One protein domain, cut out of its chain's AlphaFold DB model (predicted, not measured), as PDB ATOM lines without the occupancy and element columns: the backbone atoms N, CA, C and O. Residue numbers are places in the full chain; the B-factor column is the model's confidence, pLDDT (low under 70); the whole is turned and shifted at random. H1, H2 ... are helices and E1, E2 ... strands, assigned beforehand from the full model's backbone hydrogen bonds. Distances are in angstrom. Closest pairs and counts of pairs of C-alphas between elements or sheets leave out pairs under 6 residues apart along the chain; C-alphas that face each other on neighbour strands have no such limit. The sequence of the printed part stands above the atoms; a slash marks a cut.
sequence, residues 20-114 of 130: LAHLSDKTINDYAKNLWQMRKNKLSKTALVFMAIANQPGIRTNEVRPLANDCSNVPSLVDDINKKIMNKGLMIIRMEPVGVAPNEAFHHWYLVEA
ATOM      1  N   LEU A  20     161.682  95.642 167.619       92.62
ATOM      2  CA  LEU A  20     161.741  94.238 168.020       92.62
ATOM      3  C   LEU A  20     163.159  93.903 168.480       92.62
ATOM      4  O   LEU A  20     164.130  94.219 167.794       92.62
ATOM      5  N   ALA A  21     163.269  93.237 169.624       93.50
ATOM      6  CA  ALA A  21     164.553  92.785 170.123       93.50
ATOM      7  C   ALA A  21     164.936  91.464 169.453       93.50
ATOM      8  O   ALA A  21     164.156  90.508 169.435       93.50
ATOM      9  N   HIS A  22     166.172  91.393 168.970       92.62
ATOM     10  CA  HIS A  22     166.755  90.178 168.418       92.62
ATOM     11  C   HIS A  22     167.940  89.757 169.281       92.62
ATOM     12  O   HIS A  22     169.013  90.355 169.240       92.62
ATOM     13  N   LEU A  23     167.728  88.727 170.097       93.38
ATOM     14  CA  LEU A  23     168.760  88.165 170.960       93.38
ATOM     15  C   LEU A  23     169.361  86.920 170.309       93.38
ATOM     16  O   LEU A  23     168.661  86.155 169.654       93.38
ATOM     17  N   SER A  24     170.657  86.690 170.522       95.81
ATOM     18  CA  SER A  24     171.271  85.418 170.133       95.81
ATOM     19  C   SER A  24     170.733  84.269 170.992       95.81
ATOM     20  O   SER A  24     170.452  84.470 172.177       95.81
ATOM     21  N   ASP A  25     170.694  83.050 170.451       94.25
ATOM     22  CA  ASP A  25     170.302  81.848 171.205       94.25
ATOM     23  C   ASP A  25     171.103  81.696 172.502       94.25
ATOM     24  O   ASP A  25     170.579  81.285 173.539       94.25
ATOM     25  N   LYS A  26     172.390  82.061 172.468       95.44
ATOM     26  CA  LYS A  26     173.251  82.072 173.651       95.44
ATOM     27  C   LYS A  26     172.711  83.036 174.708       95.44
ATOM     28  O   LYS A  26     172.501  82.626 175.842       95.44
ATOM     29  N   THR A  27     172.430  84.283 174.331       95.00
ATOM     30  CA  THR A  27     171.889  85.306 175.239       95.00
ATOM     31  C   THR A  27     170.540  84.891 175.823       95.00
ATOM     32  O   THR A  27     170.320  85.049 177.023       95.00
ATOM     33  N   ILE A  28     169.654  84.322 175.002       95.06
ATOM     34  CA  ILE A  28     168.342  83.830 175.440       95.06
ATOM     35  C   ILE A  28     168.515  82.734 176.496       95.06
ATOM     36  O   ILE A  28     167.907  82.799 177.565       95.06
ATOM     37  N   ASN A  29     169.384  81.756 176.229       93.06
ATOM     38  CA  ASN A  29     169.677  80.674 177.165       93.06
ATOM     39  C   ASN A  29     170.332  81.176 178.458       93.06
ATOM     40  O   ASN A  29     169.972  80.714 179.542       93.06
ATOM     41  N   ASP A  30     171.269  82.116 178.358       93.00
ATOM     42  CA  ASP A  30     171.941  82.702 179.515       93.00
ATOM     43  C   ASP A  30     170.932  83.444 180.401       93.00
ATOM     44  O   ASP A  30     170.906  83.244 181.614       93.00
ATOM     45  N   TYR A  31     170.036  84.243 179.818       93.56
ATOM     46  CA  TYR A  31     168.992  84.938 180.578       93.56
ATOM     47  C   TYR A  31     167.997  83.961 181.204       93.56
ATOM     48  O   TYR A  31     167.689  84.085 182.389       93.56
ATOM     49  N   ALA A  32     167.550  82.952 180.452       92.12
ATOM     50  CA  ALA A  32     166.630  81.931 180.942       92.12
ATOM     51  C   ALA A  32     167.170  81.189 182.178       92.12
ATOM     52  O   ALA A  32     166.407  80.908 183.103       92.12
ATOM     53  N   LYS A  33     168.479  80.899 182.210       89.06
ATOM     54  CA  LYS A  33     169.148  80.204 183.321       89.06
ATOM     55  C   LYS A  33     169.483  81.123 184.496       89.06
ATOM     56  O   LYS A  33     169.354  80.704 185.641       89.06
ATOM     57  N   ASN A  34     169.931  82.347 184.215       88.81
ATOM     58  CA  ASN A  34     170.477  83.242 185.238       88.81
ATOM     59  C   ASN A  34     169.403  84.089 185.929       88.81
ATOM     60  O   ASN A  34     169.561  84.438 187.095       88.81
ATOM     61  N   LEU A  35     168.321  84.451 185.230       88.69
ATOM     62  CA  LEU A  35     167.289  85.328 185.790       88.69
ATOM     63  C   LEU A  35     166.204  84.563 186.549       88.69
ATOM     64  O   LEU A  35     165.577  85.132 187.443       88.69
ATOM     65  N   TRP A  36     165.967  83.289 186.240       88.75
ATOM     66  CA  TRP A  36     164.943  82.486 186.908       88.75
ATOM     67  C   TRP A  36     165.515  81.151 187.366       88.75
ATOM     68  O   TRP A  36     166.202  80.466 186.615       88.75
ATOM     69  N   GLN A  37     165.194  80.768 188.603       76.25
ATOM     70  CA  GLN A  37     165.742  79.566 189.219       76.25
ATOM     71  C   GLN A  37     165.473  78.308 188.384       76.25
ATOM     72  O   GLN A  37     164.349  78.054 187.936       76.25
ATOM     73  N   MET A  38     166.498  77.465 188.276       75.88
ATOM     74  CA  MET A  38     166.352  76.083 187.839       75.88
ATOM     75  C   MET A  38     166.066  75.194 189.050       75.88
ATOM     76  O   MET A  38     166.781  75.240 190.049       75.88
ATOM     77  N   ARG A  39     165.051  74.329 188.961       71.62
ATOM     78  CA  ARG A  39     164.809  73.285 189.971       71.62
ATOM     79  C   ARG A  39     165.122  71.927 189.371       71.62
ATOM     80  O   ARG A  39     164.583  71.583 188.324       71.62
ATOM     81  N   LYS A  40     165.971  71.138 190.039       77.50
ATOM     82  CA  LYS A  40     166.373  69.788 189.588       77.50
ATOM     83  C   LYS A  40     166.850  69.770 188.123       77.50
ATOM     84  O   LYS A  40     166.422  68.927 187.342       77.50
ATOM     85  N   ASN A  41     167.688  70.741 187.754       77.62
ATOM     86  CA  ASN A  41     168.207  70.926 186.393       77.62
ATOM     87  C   ASN A  41     167.131  71.163 185.306       77.62
ATOM     88  O   ASN A  41     167.393  70.983 184.120       77.62
ATOM     89  N   LYS A  42     165.917  71.574 185.692       85.12
ATOM     90  CA  LYS A  42     164.844  71.968 184.773       85.12
ATOM     91  C   LYS A  42     164.606  73.468 184.859       85.12
ATOM     92  O   LYS A  42     164.577  74.036 185.954       85.12
ATOM     93  N   LEU A  43     164.410  74.087 183.699       87.88
ATOM     94  CA  LEU A  43     163.994  75.481 183.604       87.88
ATOM     95  C   LEU A  43     162.603  75.665 184.223       87.88
ATOM     96  O   LEU A  43     161.733  74.794 184.119       87.88
ATOM     97  N   SER A  44     162.401  76.808 184.876       91.31
ATOM     98  CA  SER A  44     161.084  77.214 185.365       91.31
ATOM     99  C   SER A  44     160.125  77.481 184.198       91.31
ATOM    100  O   SER A  44     160.554  77.781 183.083       91.31
ATOM    101  N   LYS A  45     158.809  77.426 184.448       92.69
ATOM    102  CA  LYS A  45     157.814  77.807 183.428       92.69
ATOM    103  C   LYS A  45     158.026  79.246 182.949       92.69
ATOM    104  O   LYS A  45     157.898  79.505 181.761       92.69
ATOM    105  N   THR A  46     158.416  80.147 183.850       93.50
ATOM    106  CA  THR A  46     158.746  81.546 183.544       93.50
ATOM    107  C   THR A  46     159.892  81.648 182.539       93.50
ATOM    108  O   THR A  46     159.755  82.322 181.522       93.50
ATOM    109  N   ALA A  47     160.984  80.911 182.763       94.38
ATOM    110  CA  ALA A  47     162.102  80.858 181.825       94.38
ATOM    111  C   ALA A  47     161.682  80.296 180.456       94.38
ATOM    112  O   ALA A  47     162.066  80.838 179.425       94.38
ATOM    113  N   LEU A  48     160.852  79.247 180.433       95.25
ATOM    114  CA  LEU A  48     160.359  78.658 179.183       95.25
ATOM    115  C   LEU A  48     159.429  79.604 178.408       95.25
ATOM    116  O   LEU A  48     159.535  79.678 177.187       95.25
ATOM    117  N   VAL A  49     158.561  80.360 179.094       96.38
ATOM    118  CA  VAL A  49     157.737  81.407 178.463       96.38
ATOM    119  C   VAL A  49     158.625  82.480 177.835       96.38
ATOM    120  O   VAL A  49     158.416  82.826 176.673       96.38
ATOM    121  N   PHE A  50     159.634  82.968 178.565       96.88
ATOM    122  CA  PHE A  50     160.591  83.936 178.028       96.88
ATOM    123  C   PHE A  50     161.278  83.401 176.765       96.88
ATOM    124  O   PHE A  50     161.282  84.079 175.741       96.88
ATOM    125  N   MET A  51     161.796  82.170 176.807       96.25
ATOM    126  CA  MET A  51     162.450  81.547 175.653       96.25
ATOM    127  C   MET A  51     161.507  81.394 174.457       96.25
ATOM    128  O   MET A  51     161.908  81.679 173.333       96.25
ATOM    129  N   ALA A  52     160.265  80.957 174.678       96.31
ATOM    130  CA  ALA A  52     159.287  80.787 173.607       96.31
ATOM    131  C   ALA A  52     159.018  82.113 172.877       96.31
ATOM    132  O   ALA A  52     159.034  82.150 171.650       96.31
ATOM    133  N   ILE A  53     158.839  83.201 173.630       96.75
ATOM    134  CA  ILE A  53     158.566  84.534 173.076       96.75
ATOM    135  C   ILE A  53     159.812  85.130 172.406       96.75
ATOM    136  O   ILE A  53     159.707  85.697 171.322       96.75
ATOM    137  N   ALA A  54     160.992  84.983 173.014       96.38
ATOM    138  CA  ALA A  54     162.239  85.518 172.468       96.38
ATOM    139  C   ALA A  54     162.656  84.831 171.154       96.38
ATOM    140  O   ALA A  54     163.169  85.494 170.257       96.38
ATOM    141  N   ASN A  55     162.410  83.522 171.023       95.44
ATOM    142  CA  ASN A  55     162.741  82.757 169.816       95.44
ATOM    143  C   ASN A  55     161.715  82.929 168.687       95.44
ATOM    144  O   ASN A  55     162.037  82.687 167.525       95.44
ATOM    145  N   GLN A  56     160.470  83.286 169.013       94.31
ATOM    146  CA  GLN A  56     159.372  83.372 168.048       94.31
ATOM    147  C   GLN A  56     158.597  84.686 168.234       94.31
ATOM    148  O   GLN A  56     157.558  84.709 168.899       94.31
ATOM    149  N   PRO A  57     159.077  85.800 167.647       91.69
ATOM    150  CA  PRO A  57     158.365  87.070 167.692       91.69
ATOM    151  C   PRO A  57     156.952  86.941 167.111       91.69
ATOM    152  O   PRO A  57     156.772  86.503 165.977       91.69
ATOM    153  N   GLY A  58     155.944  87.341 167.884       91.56
ATOM    154  CA  GLY A  58     154.538  87.238 167.500       91.56
ATOM    155  C   GLY A  58     153.889  85.896 167.821       91.56
ATOM    156  O   GLY A  58     152.759  85.668 167.395       91.56
ATOM    157  N   ILE A  59     154.547  85.022 168.587       93.75
ATOM    158  CA  ILE A  59     153.947  83.768 169.052       93.75
ATOM    159  C   ILE A  59     152.641  84.024 169.817       93.75
ATOM    160  O   ILE A  59     152.538  84.953 170.629       93.75
ATOM    161  N   ARG A  60     151.618  83.198 169.573       92.75
ATOM    162  CA  ARG A  60     150.318  83.342 170.231       92.75
ATOM    163  C   ARG A  60     150.302  82.659 171.585       92.75
ATOM    164  O   ARG A  60     150.988  81.669 171.830       92.75
ATOM    165  N   THR A  61     149.438  83.142 172.473       92.75
ATOM    166  CA  THR A  61     149.280  82.580 173.828       92.75
ATOM    167  C   THR A  61     149.122  81.056 173.827       92.75
ATOM    168  O   THR A  61     149.787  80.386 174.609       92.75
ATOM    169  N   ASN A  62     148.277  80.493 172.957       91.81
ATOM    170  CA  ASN A  62     148.042  79.047 172.871       91.81
ATOM    171  C   ASN A  62     149.251  78.243 172.383       91.81
ATOM    172  O   ASN A  62     149.333  77.061 172.697       91.81
ATOM    173  N   GLU A  63     150.169  78.867 171.650       94.38
ATOM    174  CA  GLU A  63     151.415  78.254 171.179       94.38
ATOM    175  C   GLU A  63     152.492  78.305 172.272       94.38
ATOM    176  O   GLU A  63     153.246  77.352 172.447       94.38
ATOM    177  N   VAL A  64     152.498  79.359 173.098       95.06
ATOM    178  CA  VAL A  64     153.386  79.469 174.268       95.06
ATOM    179  C   VAL A  64     153.065  78.410 175.329       95.06
ATOM    180  O   VAL A  64     153.982  77.840 175.921       95.06
ATOM    181  N   ARG A  65     151.778  78.133 175.594       93.50
ATOM    182  CA  ARG A  65     151.356  77.202 176.664       93.50
ATOM    183  C   ARG A  65     152.059  75.836 176.614       93.50
ATOM    184  O   ARG A  65     152.663  75.491 177.633       93.50
ATOM    185  N   PRO A  66     152.019  75.077 175.498       94.12
ATOM    186  CA  PRO A  66     152.665  73.768 175.421       94.12
ATOM    187  C   PRO A  66     154.196  73.859 175.483       94.12
ATOM    188  O   PRO A  66     154.830  72.992 176.076       94.12
ATOM    189  N   LEU A  67     154.803  74.930 174.953       93.06
ATOM    190  CA  LEU A  67     156.257  75.146 175.029       93.06
ATOM    191  C   LEU A  67     156.741  75.424 176.463       93.06
ATOM    192  O   LEU A  67     157.897  75.165 176.795       93.06
ATOM    193  N   ALA A  68     155.854  75.920 177.329       92.50
ATOM    194  CA  ALA A  68     156.145  76.273 178.715       92.50
ATOM    195  C   ALA A  68     155.562  75.288 179.746       92.50
ATOM    196  O   ALA A  68     155.112  75.704 180.820       92.50
ATOM    197  N   ASN A  69     155.593  73.983 179.447       90.25
ATOM    198  CA  ASN A  69     155.068  72.910 180.308       90.25
ATOM    199  C   ASN A  69     153.601  73.150 180.712       90.25
ATOM    200  O   ASN A  69     153.282  73.241 181.907       90.25
ATOM    201  N   ASP A  70     152.732  73.320 179.715       90.19
ATOM    202  CA  ASP A  70     151.295  73.568 179.873       90.19
ATOM    203  C   ASP A  70     151.004  74.731 180.832       90.19
ATOM    204  O   ASP A  70     150.328  74.608 181.859       90.19
ATOM    205  N   CYS A  71     151.593  75.891 180.538       89.12
ATOM    206  CA  CYS A  71     151.357  77.100 181.319       89.12
ATOM    207  C   CYS A  71     149.906  77.580 181.148       89.12
ATOM    208  O   CYS A  71     149.495  77.982 180.062       89.12
ATOM    209  N   SER A  72     149.118  77.587 182.224       86.25
ATOM    210  CA  SER A  72     147.730  78.062 182.185       86.25
ATOM    211  C   SER A  72     147.628  79.590 182.071       86.25
ATOM    212  O   SER A  72     146.743  80.093 181.371       86.25
ATOM    213  N   ASN A  73     148.557  80.325 182.696       90.50
ATOM    214  CA  ASN A  73     148.525  81.783 182.822       90.50
ATOM    215  C   ASN A  73     149.815  82.449 182.301       90.50
ATOM    216  O   ASN A  73     150.683  82.856 183.069       90.50
ATOM    217  N   VAL A  74     149.924  82.559 180.974       93.12
ATOM    218  CA  VAL A  74     151.040  83.252 180.303       93.12
ATOM    219  C   VAL A  74     151.131  84.737 180.695       93.12
ATOM    220  O   VAL A  74     152.238  85.151 181.028       93.12
ATOM    221  N   PRO A  75     150.033  85.529 180.734       93.62
ATOM    222  CA  PRO A  75     150.112  86.947 181.101       93.62
ATOM    223  C   PRO A  75     150.788  87.205 182.451       93.62
ATOM    224  O   PRO A  75     151.711  88.008 182.521       93.62
ATOM    225  N   SER A  76     150.414  86.459 183.496       93.06
ATOM    226  CA  SER A  76     151.026  86.625 184.822       93.06
ATOM    227  C   SER A  76     152.526  86.325 184.820       93.06
ATOM    228  O   SER A  76     153.282  87.000 185.511       93.06
ATOM    229  N   LEU A  77     152.976  85.328 184.049       93.62
ATOM    230  CA  LEU A  77     154.409  85.044 183.938       93.62
ATOM    231  C   LEU A  77     155.143  86.118 183.137       93.62
ATOM    232  O   LEU A  77     156.300  86.392 183.433       93.62
ATOM    233  N   VAL A  78     154.492  86.733 182.148       95.25
ATOM    234  CA  VAL A  78     155.062  87.861 181.402       95.25
ATOM    235  C   VAL A  78     155.288  89.067 182.313       95.25
ATOM    236  O   VAL A  78     156.352  89.679 182.225       95.25
ATOM    237  N   ASP A  79     154.370  89.360 183.236       93.44
ATOM    238  CA  ASP A  79     154.568  90.427 184.226       93.44
ATOM    239  C   ASP A  79     155.816  90.164 185.087       93.44
ATOM    240  O   ASP A  79     156.650  91.052 185.280       93.44
ATOM    241  N   ASP A  80     156.002  88.923 185.542       91.62
ATOM    242  CA  ASP A  80     157.188  88.523 186.309       91.62
ATOM    243  C   ASP A  80     158.475  88.521 185.476       91.62
ATOM    244  O   ASP A  80     159.555  88.820 185.995       91.62
ATOM    245  N   ILE A  81     158.382  88.206 184.181       94.50
ATOM    246  CA  ILE A  81     159.513  88.302 183.258       94.50
ATOM    247  C   ILE A  81     159.938  89.763 183.118       94.50
ATOM    248  O   ILE A  81     161.115  90.078 183.311       94.50
ATOM    249  N   ASN A  82     158.982  90.653 182.841       94.19
ATOM    250  CA  ASN A  82     159.220  92.074 182.611       94.19
ATOM    251  C   ASN A  82     159.925  92.740 183.797       94.19
ATOM    252  O   ASN A  82     160.884  93.480 183.583       94.19
ATOM    253  N   LYS A  83     159.564  92.398 185.043       90.62
ATOM    254  CA  LYS A  83     160.270  92.883 186.248       90.62
ATOM    255  C   LYS A  83     161.784  92.629 186.208       90.62
ATOM    256  O   LYS A  83     162.549  93.429 186.738       90.62
ATOM    257  N   LYS A  84     162.238  91.531 185.587       90.38
ATOM    258  CA  LYS A  84     163.668  91.178 185.502       90.38
ATOM    259  C   LYS A  84     164.345  91.714 184.242       90.38
ATOM    260  O   LYS A  84     165.483  92.176 184.321       90.38
ATOM    261  N   ILE A  85     163.676  91.656 183.089       93.00
ATOM    262  CA  ILE A  85     164.292  92.006 181.799       93.00
ATOM    263  C   ILE A  85     164.253  93.509 181.481       93.00
ATOM    264  O   ILE A  85     165.100  93.971 180.721       93.00
ATOM    265  N   MET A  86     163.374  94.300 182.110       90.69
ATOM    266  CA  MET A  86     163.359  95.765 181.930       90.69
ATOM    267  C   MET A  86     164.664  96.425 182.389       90.69
ATOM    268  O   MET A  86     165.169  97.331 181.726       90.69
ATOM    269  N   ASN A  87     165.300  95.881 183.432       86.44
ATOM    270  CA  ASN A  87     166.643  96.284 183.869       86.44
ATOM    271  C   ASN A  87     167.753  95.928 182.849       86.44
ATOM    272  O   ASN A  87     168.911  96.293 183.037       86.44
ATOM    273  N   LYS A  88     167.423  95.190 181.782       89.00
ATOM    274  CA  LYS A  88     168.301  94.859 180.647       89.00
ATOM    275  C   LYS A  88     167.941  95.637 179.376       89.00
ATOM    276  O   LYS A  88     168.503  95.343 178.328       89.00
ATOM    277  N   GLY A  89     167.022  96.603 179.459       90.81
ATOM    278  CA  GLY A  89     166.543  97.356 178.297       90.81
ATOM    279  C   GLY A  89     165.627  96.536 177.385       90.81
ATOM    280  O   GLY A  89     165.589  96.754 176.179       90.81
ATOM    281  N   LEU A  90     164.923  95.551 177.946       94.69
ATOM    282  CA  LEU A  90     164.029  94.661 177.211       94.69
ATOM    283  C   LEU A  90     162.643  94.648 177.844       94.69
ATOM    284  O   LEU A  90     162.499  94.744 179.061       94.69
ATOM    285  N   MET A  91     161.619  94.448 177.027       95.25
ATOM    286  CA  MET A  91     160.249  94.288 177.498       95.25
ATOM    287  C   MET A  91     159.515  93.280 176.620       95.25
ATOM    288  O   MET A  91     159.713  93.235 175.410       95.25
ATOM    289  N   ILE A  92     158.658  92.462 177.220       95.88
ATOM    290  CA  ILE A  92     157.661  91.686 176.494       95.88
ATOM    291  C   ILE A  92     156.365  92.483 176.469       95.88
ATOM    292  O   ILE A  92     155.859  92.908 177.510       95.88
ATOM    293  N   ILE A  93     155.801  92.628 175.278       94.19
ATOM    294  CA  ILE A  93     154.533  93.311 175.053       94.19
ATOM    295  C   ILE A  93     153.479  92.352 174.514       94.19
ATOM    296  O   ILE A  93     153.777  91.362 173.838       94.19
ATOM    297  N   ARG A  94     152.225  92.695 174.796       92.75
ATOM    298  CA  ARG A  94     151.044  92.003 174.295       92.75
ATOM    299  C   ARG A  94     150.437  92.796 173.148       92.75
ATOM    300  O   ARG A  94     150.189  93.989 173.293       92.75
ATOM    301  N   MET A  95     150.133  92.123 172.048       90.25
ATOM    302  CA  MET A  95     149.320  92.675 170.973       90.25
ATOM    303  C   MET A  95     148.007  91.915 170.841       90.25
ATOM    304  O   MET A  95     147.974  90.680 170.802       90.25
ATOM    305  N   GLU A  96     146.926  92.682 170.746       86.31
ATOM    306  CA  GLU A  96     145.598  92.157 170.466       86.31
ATOM    307  C   GLU A  96     145.546  91.560 169.047       86.31
ATOM    308  O   GLU A  96     146.174  92.097 168.123       86.31
ATOM    309  N   PRO A  97     144.829  90.442 168.853       83.31
ATOM    310  CA  PRO A  97     144.651  89.847 167.536       83.31
ATOM    311  C   PRO A  97     143.871  90.797 166.608       83.31
ATOM    312  O   PRO A  97     143.004  91.554 167.043       83.31
ATOM    313  N   VAL A  98     144.189  90.783 165.311       79.88
ATOM    314  CA  VAL A  98     143.582  91.689 164.321       79.88
ATOM    315  C   VAL A  98     142.410  91.010 163.614       79.88
ATOM    316  O   VAL A  98     142.514  89.858 163.204       79.88
ATOM    317  N   GLY A  99     141.310  91.744 163.420       77.56
ATOM    318  CA  GLY A  99     140.179  91.295 162.595       77.56
ATOM    319  C   GLY A  99     139.261  90.259 163.250       77.56
ATOM    320  O   GLY A  99     138.467  89.635 162.555       77.56
ATOM    321  N   VAL A 100     139.364  90.080 164.567       76.19
ATOM    322  CA  VAL A 100     138.570  89.144 165.379       76.19
ATOM    323  C   VAL A 100     138.162  89.833 166.677       76.19
ATOM    324  O   VAL A 100     138.828  90.782 167.099       76.19
ATOM    325  N   ALA A 101     137.070  89.399 167.313       74.44
ATOM    326  CA  ALA A 101     136.682  90.009 168.580       74.44
ATOM    327  C   ALA A 101     137.749  89.729 169.665       74.44
ATOM    328  O   ALA A 101     138.394  88.677 169.628       74.44
ATOM    329  N   PRO A 102     137.918  90.610 170.672       64.81
ATOM    330  CA  PRO A 102     138.970  90.478 171.692       64.81
ATOM    331  C   PRO A 102     138.995  89.133 172.440       64.81
ATOM    332  O   PRO A 102     140.042  88.703 172.909       64.81
ATOM    333  N   ASN A 103     137.855  88.442 172.524       70.00
ATOM    334  CA  ASN A 103     137.725  87.164 173.231       70.00
ATOM    335  C   ASN A 103     137.785  85.937 172.304       70.00
ATOM    336  O   ASN A 103     137.708  84.807 172.781       70.00
ATOM    337  N   GLU A 104     137.875  86.141 170.989       63.88
ATOM    338  CA  GLU A 104     137.765  85.070 169.992       63.88
ATOM    339  C   GLU A 104     139.119  84.517 169.545       63.88
ATOM    340  O   GLU A 104     139.177  83.448 168.938       63.88
ATOM    341  N   ALA A 105     140.218  85.208 169.853       75.12
ATOM    342  CA  ALA A 105     141.552  84.772 169.470       75.12
ATOM    343  C   ALA A 105     142.599  85.046 170.550       75.12
ATOM    344  O   ALA A 105     142.420  85.840 171.469       75.12
ATOM    345  N   PHE A 106     143.723  84.349 170.431       84.44
ATOM    346  CA  PHE A 106     144.828  84.465 171.368       84.44
ATOM    347  C   PHE A 106     145.690  85.694 171.065       84.44
ATOM    348  O   PHE A 106     146.051  85.947 169.916       84.44
ATOM    349  N   HIS A 107     146.076  86.414 172.120       89.75
ATOM    350  CA  HIS A 107     147.052  87.501 172.050       89.75
ATOM    351  C   HIS A 107     148.392  87.035 171.476       89.75
ATOM    352  O   HIS A 107     148.815  85.902 171.747       89.75
ATOM    353  N   HIS A 108     149.057  87.946 170.765       92.06
ATOM    354  CA  HIS A 108     150.406  87.780 170.227       92.06
ATOM    355  C   HIS A 108     151.416  88.436 171.169       92.06
ATOM    356  O   HIS A 108     151.142  89.498 171.737       92.06
ATOM    357  N   TRP A 109     152.580  87.817 171.324       95.38
ATOM    358  CA  TRP A 109     153.624  88.275 172.236       95.38
ATOM    359  C   TRP A 109     154.904  88.605 171.482       95.38
ATOM    360  O   TRP A 109     155.331  87.851 170.611       95.38
ATOM    361  N   TYR A 110     155.530  89.719 171.841       95.31
ATOM    362  CA  TYR A 110     156.768  90.183 171.216       95.31
ATOM    363  C   TYR A 110     157.766  90.595 172.285       95.31
ATOM    364  O   TYR A 110     157.378  91.206 173.278       95.31
ATOM    365  N   LEU A 111     159.044  90.295 172.054       96.69
ATOM    366  CA  LEU A 111     160.148  90.897 172.789       96.69
ATOM    367  C   LEU A 111     160.597  92.163 172.049       96.69
ATOM    368  O   LEU A 111     160.821  92.132 170.839       96.69
ATOM    369  N   VAL A 112     160.720  93.269 172.772       95.12
ATOM    370  CA  VAL A 112     161.106  94.579 172.237       95.12
ATOM    371  C   VAL A 112     162.242  95.178 173.043       95.12
ATOM    372  O   VAL A 112     162.425  94.844 174.218       95.12
ATOM    373  N   GLU A 113     162.991  96.081 172.420       92.81
ATOM    374  CA  GLU A 113     163.912  96.940 173.153       92.81
ATOM    375  C   GLU A 113     163.102  98.045 173.835       92.81
ATOM    376  O   GLU A 113     162.222  98.667 173.236       92.81
ATOM    377  N   ALA A 114     163.389  98.273 175.108       86.81
ATOM    378  CA  ALA A 114     162.750  99.296 175.916       86.81
ATOM    379  C   ALA A 114     163.826 100.141 176.609       86.81
ATOM    380  O   ALA A 114     164.895  99.617 176.937       86.81
TER     381      ALA A 114
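AT A GLANCE: This is residues 20 to 114 of the 130 residues of an uncharacterized protein of Photobacterium gaetbulicola Gung47 (UniProt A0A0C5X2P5). A two-stranded hairpin, E1 and E2, has H4 and H2 packed over one face, with H1 and H3 on opposite sides of H2. Loop residues 99 to 104 stick out. The 95 printed residues hold four named helices, then two antiparallel strands: mixed class, compact, radius of gyration of the C-alphas 12.9 A, spans 40 by 28 by 21 A.

HOW THE PARTS SIT: E1, residues 90 to 95, and E2, residues 108 to 113, form an antiparallel hairpin; N 91 and O 112 are 2.9 A apart. H4, residues 74 to 88, comes closest to E1 at C-alphas 82 and 91, 5.7 A. H2, residues 45 to 55, the hub, touches H4 at C-alphas 46 and 77, 5.6 A. H1, residues 25 to 35, makes a helical hairpin with H2; C-alphas 32 and 47 are closest, 4.7 A, at a shallow tilt of 23 degrees. H3, residues 61 to 67, touches H2 at C-alphas 52 and 64, 6.1 A. Every O i to N i+4 pair is within hydrogen-bond range in H1 and H2, 8 of 11 in H4, and 1 of 3 in H3, with 2 of 4 O i to N i+3.

IN THESE COORDINATES: H1 begins at C-alpha 25 (170.302, 81.848, 171.205); E2 ends at C-alpha 113 (163.912, 96.940, 173.153). H4 is 20.8 A long.

THE WHOLE: The printed part has no cut. The E1 to E2 link is long; residues 102 and 104 are under pLDDT 70.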